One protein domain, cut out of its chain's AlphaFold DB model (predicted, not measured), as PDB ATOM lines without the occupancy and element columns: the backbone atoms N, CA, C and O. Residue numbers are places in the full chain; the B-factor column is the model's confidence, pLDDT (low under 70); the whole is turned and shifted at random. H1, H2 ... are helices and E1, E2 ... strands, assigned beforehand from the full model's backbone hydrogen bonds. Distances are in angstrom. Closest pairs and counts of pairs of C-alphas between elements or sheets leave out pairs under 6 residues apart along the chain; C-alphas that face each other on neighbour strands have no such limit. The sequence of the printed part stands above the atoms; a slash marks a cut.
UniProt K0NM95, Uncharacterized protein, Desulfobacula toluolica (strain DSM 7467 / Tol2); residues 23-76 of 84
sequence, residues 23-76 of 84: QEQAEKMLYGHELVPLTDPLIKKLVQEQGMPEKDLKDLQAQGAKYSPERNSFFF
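Overview. This is residues 23 to 76 of the 84 residues of an uncharacterized protein of Desulfobacula toluolica (strain DSM 7467 / Tol2) (UniProt K0NM95). A small hairpin of two short strands, E1 and E2, sits in the middle of an elongated domain, with two helices, H2 and H3, that touch at a steep angle toward one end and a lone helix, H1, at the other end. The stretch from H1 to H2 runs past the hairpin, and its residues 36 to 37 pair briefly with residues 66 to 67 of E1. The printed part has 54 residues with three named helices and two named strands, in the order H1, H2, H3, E1, E2; the sheet, E1 - E2, is antiparallel and the class is mostly helix. The whole is only just compact, close to loose, with a radius of gyration of the C-alphas of 11.8 A, and the C-alphas span 35 by 21 by 14 A.

Along the chain. Find C-alpha 23 at (8.180, 4.718, 8.332); from there H1, residues 23 to 31, runs 11.5 A to C-alpha 31. Go on to C-alpha 40 at (-16.742, 6.825, -13.680), where H2, residues 40 to 50, begins and runs 15.1 A. Next comes H3, residues 54 to 62, 12.3 A long. After it you reach the strands E1, residues 66 to 68, and E2, residues 73 to 75, which ends at C-alpha 75 at (-6.752, 9.231, 0.003).

Arrangement. Begin at H1, which touches no helix and is only just apart from E2, with the closest C-alphas 8.3 A apart. Farther along, H2 and H3 touch, and their closest C-alphas, those of Val 47 and Glu 54, are 6.2 A apart. Their lines stand at a steep tilt of 45 degrees, and they run opposite ways. In H1, H2 and H3 each O i to N i+4 pair is within hydrogen-bond range. Look next at residues 57 to 61 of H3, which make 4 pairs of C-alphas within 10 A with E1 and 4 with E2; H3 and E2 are only just apart, closest 8.1 A. E1 and E2 form a hairpin, antiparallel with 142 degrees between their directions. C-alphas 67 and 74 face each other at 4.7 A, and N 66 and O 75, like N 68 and O 73, are within hydrogen-bond range at 2.8 A.

Size, cuts and confidence. The two C-alphas farthest apart, those of Gln 23 and Gln 48, are 36.8 A apart. The printed part has no cut and no long link; the link from H1 to H2, 8 residues, is short, and the other three are tight. In the B-factor column the mean pLDDT of the printed part is 78.4, and residues 23 to 34, which include H1, are under 70.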
ATOM      1  N   GLN A  23       8.442   4.237   9.689       56.97
ATOM      2  CA  GLN A  23       8.180   4.718   8.332       56.97
ATOM      3  C   GLN A  23       7.554   3.614   7.465       56.97
ATOM      4  O   GLN A  23       6.598   3.864   6.756       56.97
ATOM      5  N   GLU A  24       7.980   2.368   7.659       54.75
ATOM      6  CA  GLU A  24       7.417   1.178   7.017       54.75
ATOM      7  C   GLU A  24       5.953   0.881   7.418       54.75
ATOM      8  O   GLU A  24       5.167   0.382   6.617       54.75
ATOM      9  N   GLN A  25       5.550   1.188   8.660       57.53
ATOM     10  CA  GLN A  25       4.149   1.107   9.098       57.53
ATOM     11  C   GLN A  25       3.317   2.252   8.524       57.53
ATOM     12  O   GLN A  25       2.180   2.020   8.123       57.53
ATOM     13  N   ALA A  26       3.878   3.460   8.449       57.69
ATOM     14  CA  ALA A  26       3.235   4.592   7.795       57.69
ATOM     15  C   ALA A  26       3.061   4.321   6.292       57.69
ATOM     16  O   ALA A  26       1.975   4.507   5.762       57.69
ATOM     17  N   GLU A  27       4.081   3.776   5.633       56.09
ATOM     18  CA  GLU A  27       4.052   3.368   4.230       56.09
ATOM     19  C   GLU A  27       3.088   2.201   4.000       56.09
ATOM     20  O   GLU A  27       2.328   2.248   3.048       56.09
ATOM     21  N   LYS A  28       2.996   1.200   4.885       56.94
ATOM     22  CA  LYS A  28       1.931   0.181   4.795       56.94
ATOM     23  C   LYS A  28       0.533   0.751   5.042       56.94
ATOM     24  O   LYS A  28      -0.419   0.275   4.441       56.94
ATOM     25  N   MET A  29       0.383   1.768   5.886       55.81
ATOM     26  CA  MET A  29      -0.903   2.454   6.054       55.81
ATOM     27  C   MET A  29      -1.262   3.349   4.861       55.81
ATOM     28  O   MET A  29      -2.446   3.545   4.603       55.81
ATOM     29  N   LEU A  30      -0.271   3.884   4.143       55.62
ATOM     30  CA  LEU A  30      -0.471   4.768   2.989       55.62
ATOM     31  C   LEU A  30      -0.574   3.996   1.660       55.62
ATOM     32  O   LEU A  30      -1.356   4.364   0.791       55.62
ATOM     33  N   TYR A  31       0.205   2.924   1.512       56.41
ATOM     34  CA  TYR A  31       0.415   2.157   0.277       56.41
ATOM     35  C   TYR A  31       0.037   0.674   0.392       56.41
ATOM     36  O   TYR A  31       0.009  -0.021  -0.618       56.41
ATOM     37  N   GLY A  32      -0.229   0.162   1.597       52.09
ATOM     38  CA  GLY A  32      -0.629  -1.235   1.817       52.09
ATOM     39  C   GLY A  32      -2.126  -1.490   1.651       52.09
ATOM     40  O   GLY A  32      -2.554  -2.633   1.776       52.09
ATOM     41  N   HIS A  33      -2.912  -0.452   1.364       58.84
ATOM     42  CA  HIS A  33      -4.310  -0.588   0.973       58.84
ATOM     43  C   HIS A  33      -4.419  -0.531  -0.552       58.84
ATOM     44  O   HIS A  33      -3.769   0.301  -1.188       58.84
ATOM     45  N   GLU A  34      -5.256  -1.388  -1.143       65.62
ATOM     46  CA  GLU A  34      -5.609  -1.302  -2.564       65.62
ATOM     47  C   GLU A  34      -6.339   0.025  -2.823       65.62
ATOM     48  O   GLU A  34      -7.551   0.155  -2.652       65.62
ATOM     49  N   LEU A  35      -5.571   1.054  -3.178       74.00
ATOM     50  CA  LEU A  35      -6.091   2.351  -3.581       74.00
ATOM     51  C   LEU A  35      -6.564   2.256  -5.030       74.00
ATOM     52  O   LEU A  35      -5.760   2.194  -5.963       74.00
ATOM     53  N   VAL A  36      -7.878   2.271  -5.214       81.62
ATOM     54  CA  VAL A  36      -8.519   2.185  -6.522       81.62
ATOM     55  C   VAL A  36      -8.705   3.601  -7.078       81.62
ATOM     56  O   VAL A  36      -9.188   4.484  -6.362       81.62
ATOM     57  N   PRO A  37      -8.332   3.865  -8.342       81.62
ATOM     58  CA  PRO A  37      -8.613   5.151  -8.965       81.62
ATOM     59  C   PRO A  37     -10.123   5.405  -9.035       81.62
ATOM     60  O   PRO A  37     -10.909   4.500  -9.333       81.62
ATOM     61  N   LEU A  38     -10.524   6.658  -8.804       84.31
ATOM     62  CA  LEU A  38     -11.902   7.106  -8.986       84.31
ATOM     63  C   LEU A  38     -12.251   7.125 -10.475       84.31
ATOM     64  O   LEU A  38     -12.038   8.108 -11.172       84.31
ATOM     65  N   THR A  39     -12.744   6.001 -10.977       86.31
ATOM     66  CA  THR A  39     -13.256   5.865 -12.345       86.31
ATOM     67  C   THR A  39     -14.760   6.133 -12.369       86.31
ATOM     68  O   THR A  39     -15.453   5.846 -11.394       86.31
ATOM     69  N   ASP A  40     -15.297   6.615 -13.488       85.94
ATOM     70  CA  ASP A  40     -16.742   6.825 -13.680       85.94
ATOM     71  C   ASP A  40     -17.632   5.645 -13.231       85.94
ATOM     72  O   ASP A  40     -18.633   5.880 -12.545       85.94
ATOM     73  N   PRO A  41     -17.317   4.369 -13.549       87.19
ATOM     74  CA  PRO A  41     -18.094   3.238 -13.043       87.19
ATOM     75  C   PRO A  41     -18.032   3.090 -11.516       87.19
ATOM     76  O   PRO A  41     -19.030   2.699 -10.914       87.19
ATOM     77  N   LEU A  42     -16.904   3.413 -10.878       85.62
ATOM     78  CA  LEU A  42     -16.780   3.393  -9.418       85.62
ATOM     79  C   LEU A  42     -17.573   4.538  -8.780       85.62
ATOM     80  O   LEU A  42     -18.281   4.312  -7.805       85.62
ATOM     81  N   ILE A  43     -17.526   5.734  -9.369       87.19
ATOM     82  CA  ILE A  43     -18.316   6.889  -8.927       87.19
ATOM     83  C   ILE A  43     -19.805   6.536  -8.947       87.19
ATOM     84  O   ILE A  43     -20.481   6.712  -7.939       87.19
ATOM     85  N   LYS A  44     -20.312   5.944 -10.038       87.75
ATOM     86  CA  LYS A  44     -21.718   5.504 -10.111       87.75
ATOM     87  C   LYS A  44     -22.089   4.524  -9.000       87.75
ATOM     88  O   LYS A  44     -23.160   4.666  -8.416       87.75
ATOM     89  N   LYS A  45     -21.212   3.563  -8.687       86.88
ATOM     90  CA  LYS A  45     -21.428   2.634  -7.567       86.88
ATOM     91  C   LYS A  45     -21.482   3.365  -6.231       86.88
ATOM     92  O   LYS A  45     -22.405   3.139  -5.466       86.88
ATOM     93  N   LEU A  46     -20.550   4.280  -5.975       86.25
ATOM     94  CA  LEU A  46     -20.506   5.048  -4.729       86.25
ATOM     95  C   LEU A  46     -21.734   5.953  -4.551       86.25
ATOM     96  O   LEU A  46     -22.271   6.046  -3.449       86.25
ATOM     97  N   VAL A  47     -22.230   6.563  -5.631       89.94
ATOM     98  CA  VAL A  47     -23.486   7.332  -5.616       89.94
ATOM     99  C   VAL A  47     -24.669   6.423  -5.269       89.94
ATOM    100  O   VAL A  47     -25.509   6.793  -4.455       89.94
ATOM    101  N   GLN A  48     -24.738   5.229  -5.862       88.81
ATOM    102  CA  GLN A  48     -25.851   4.296  -5.657       88.81
ATOM    103  C   GLN A  48     -25.833   3.613  -4.284       88.81
ATOM    104  O   GLN A  48     -26.882   3.474  -3.664       88.81
ATOM    105  N   GLU A  49     -24.665   3.179  -3.815       86.69
ATOM    106  CA  GLU A  49     -24.520   2.388  -2.588       86.69
ATOM    107  C   GLU A  49     -24.404   3.262  -1.336       86.69
ATOM    108  O   GLU A  49     -24.887   2.875  -0.274       86.69
ATOM    109  N   GLN A  50     -23.776   4.437  -1.446       83.06
ATOM    110  CA  GLN A  50     -23.491   5.306  -0.299       83.06
ATOM    111  C   GLN A  50     -24.240   6.637  -0.338       83.06
ATOM    112  O   GLN A  50     -24.165   7.406   0.618       83.06
ATOM    113  N   GLY A  51     -24.954   6.932  -1.430       84.44
ATOM    114  CA  GLY A  51     -25.690   8.187  -1.576       84.44
ATOM    115  C   GLY A  51     -24.789   9.420  -1.667       84.44
ATOM    116  O   GLY A  51     -25.255  10.528  -1.411       84.44
ATOM    117  N   MET A  52     -23.501   9.248  -1.993       84.12
ATOM    118  CA  MET A  52     -22.582  10.378  -2.129       84.12
ATOM    119  C   MET A  52     -22.919  11.210  -3.375       84.12
ATOM    120  O   MET A  52     -23.248  10.634  -4.414       84.12
ATOM    121  N   PRO A  53     -22.825  12.552  -3.318       88.88
ATOM    122  CA  PRO A  53     -23.075  13.395  -4.480       88.88
ATOM    123  C   PRO A  53     -22.054  13.127  -5.588       88.88
ATOM    124  O   PRO A  53     -20.846  13.138  -5.358       88.88
ATOM    125  N   GLU A  54     -22.531  12.950  -6.822       88.31
ATOM    126  CA  GLU A  54     -21.651  12.728  -7.980       88.31
ATOM    127  C   GLU A  54     -20.664  13.888  -8.178       88.31
ATOM    128  O   GLU A  54     -19.518  13.673  -8.571       88.31
ATOM    129  N   LYS A  55     -21.104  15.115  -7.873       89.00
ATOM    130  CA  LYS A  55     -20.274  16.319  -7.948       89.00
ATOM    131  C   LYS A  55     -19.046  16.209  -7.041       89.00
ATOM    132  O   LYS A  55     -17.932  16.366  -7.524       89.00
ATOM    133  N   ASP A  56     -19.248  15.854  -5.776       87.12
ATOM    134  CA  ASP A  56     -18.170  15.752  -4.790       87.12
ATOM    135  C   ASP A  56     -17.161  14.662  -5.185       87.12
ATOM    136  O   ASP A  56     -15.953  14.846  -5.074       87.12
ATOM    137  N   LEU A  57     -17.638  13.539  -5.733       87.44
ATOM    138  CA  LEU A  57     -16.777  12.456  -6.217       87.44
ATOM    139  C   LEU A  57     -15.949  12.851  -7.449       87.44
ATOM    140  O   LEU A  57     -14.802  12.424  -7.577       87.44
ATOM    141  N   LYS A  58     -16.510  13.674  -8.342       87.69
ATOM    142  CA  LYS A  58     -15.785  14.242  -9.487       87.69
ATOM    143  C   LYS A  58     -14.760  15.285  -9.055       87.69
ATOM    144  O   LYS A  58     -13.659  15.301  -9.598       87.69
ATOM    145  N   ASP A  59     -15.080  16.098  -8.054       87.75
ATOM    146  CA  ASP A  59     -14.132  17.053  -7.477       87.75
ATOM    147  C   ASP A  59     -12.947  16.306  -6.830       87.75
ATOM    148  O   ASP A  59     -11.789  16.654  -7.061       87.75
ATOM    149  N   LEU A  60     -13.213  15.206  -6.115       86.25
ATOM    150  CA  LEU A  60     -12.182  14.316  -5.565       86.25
ATOM    151  C   LEU A  60     -11.338  13.647  -6.660       86.25
ATOM    152  O   LEU A  60     -10.115  13.567  -6.538       86.25
ATOM    153  N   GLN A  61     -11.965  13.198  -7.750       85.19
ATOM    154  CA  GLN A  61     -11.264  12.656  -8.916       85.19
ATOM    155  C   GLN A  61     -10.332  13.704  -9.546       85.19
ATOM    156  O   GLN A  61      -9.183  13.387  -9.855       85.19
ATOM    157  N   ALA A  62     -10.793  14.950  -9.691       84.56
ATOM    158  CA  ALA A  62     -10.003  16.058 -10.231       84.56
ATOM    159  C   ALA A  62      -8.816  16.433  -9.328       84.56
ATOM    160  O   ALA A  62      -7.754  16.799  -9.827       84.56
ATOM    161  N   GLN A  63      -8.968  16.277  -8.012       84.19
ATOM    162  CA  GLN A  63      -7.891  16.434  -7.026       84.19
ATOM    163  C   GLN A  63      -6.905  15.253  -7.010       84.19
ATOM    164  O   GLN A  63      -5.934  15.267  -6.257       84.19
ATOM    165  N   GLY A  64      -7.133  14.213  -7.819       80.62
ATOM    166  CA  GLY A  64      -6.279  13.028  -7.869       80.62
ATOM    167  C   GLY A  64      -6.485  12.070  -6.695       80.62
ATOM    168  O   GLY A  64      -5.616  11.236  -6.427       80.62
ATOM    169  N   ALA A  65      -7.617  12.168  -5.992       85.81
ATOM    170  CA  ALA A  65      -7.933  11.274  -4.892       85.81
ATOM    171  C   ALA A  65      -8.118   9.831  -5.383       85.81
ATOM    172  O   ALA A  65      -8.661   9.553  -6.457       85.81
ATOM    173  N   LYS A  66      -7.695   8.884  -4.550       85.56
ATOM    174  CA  LYS A  66      -7.938   7.454  -4.725       85.56
ATOM    175  C   LYS A  66      -8.889   6.964  -3.647       85.56
ATOM    176  O   LYS A  66      -8.866   7.448  -2.518       85.56
ATOM    177  N   TYR A  67      -9.716   5.989  -3.987       85.19
ATOM    178  CA  TYR A  67     -10.667   5.392  -3.062       85.19
ATOM    179  C   TYR A  67     -10.092   4.113  -2.450       85.19
ATOM    180  O   TYR A  67      -9.516   3.288  -3.155       85.19
ATOM    181  N   SER A  68     -10.263   3.943  -1.141       85.00
ATOM    182  CA  SER A  68      -9.947   2.715  -0.413       85.00
ATOM    183  C   SER A  68     -11.248   1.975  -0.080       85.00
ATOM    184  O   SER A  68     -11.970   2.414   0.821       85.00
ATOM    185  N   PRO A  69     -11.559   0.854  -0.761       79.31
ATOM    186  CA  PRO A  69     -12.769   0.077  -0.494       79.31
ATOM    187  C   PRO A  69     -12.818  -0.500   0.921       79.31
ATOM    188  O   PRO A  69     -13.874  -0.501   1.541       79.31
ATOM    189  N   GLU A  70     -11.676  -0.947   1.452       78.69
ATOM    190  CA  GLU A  70     -11.599  -1.548   2.791       78.69
ATOM    191  C   GLU A  70     -11.947  -0.563   3.907       78.69
ATOM    192  O   GLU A  70     -12.567  -0.933   4.902       78.69
ATOM    193  N   ARG A  71     -11.521   0.696   3.759       72.31
ATOM    194  CA  ARG A  71     -11.735   1.745   4.764       72.31
ATOM    195  C   ARG A  71     -12.942   2.620   4.477       72.31
ATOM    196  O   ARG A  71     -13.285   3.450   5.314       72.31
ATOM    197  N   ASN A  72     -13.551   2.447   3.308       80.00
ATOM    198  CA  ASN A  72     -14.542   3.360   2.769       80.00
ATOM    199  C   ASN A  72     -14.092   4.835   2.871       80.00
ATOM    200  O   ASN A  72     -14.797   5.688   3.410       80.00
ATOM    201  N   SER A  73     -12.860   5.119   2.442       82.56
ATOM    202  CA  SER A  73     -12.237   6.436   2.613       82.56
ATOM    203  C   SER A  73     -11.468   6.881   1.375       82.56
ATOM    204  O   SER A  73     -10.972   6.054   0.607       82.56
ATOM    205  N   PHE A  74     -11.313   8.194   1.213       84.62
ATOM    206  CA  PHE A  74     -10.545   8.797   0.126       84.62
ATOM    207  C   PHE A  74      -9.146   9.182   0.602       84.62
ATOM    208  O   PHE A  74      -8.976   9.717   1.696       84.62
ATOM    209  N   PHE A  75      -8.149   8.900  -0.228       80.25
ATOM    210  CA  PHE A  75      -6.752   9.231   0.003       80.25
ATOM    211  C   PHE A  75      -6.259  10.175  -1.079       80.25
ATOM    212  O   PHE A  75      -6.400   9.895  -2.269       80.25
ATOM    213  N   PHE A  76      -5.632  11.262  -0.652       80.38
ATOM    214  CA  PHE A  76      -4.967  12.199  -1.541       80.38
ATOM    215  C   PHE A  76      -3.489  11.822  -1.615       80.38
ATOM    216  O   PHE A  76      -2.876  11.601  -0.563       80.38
TER     217      PHE A  76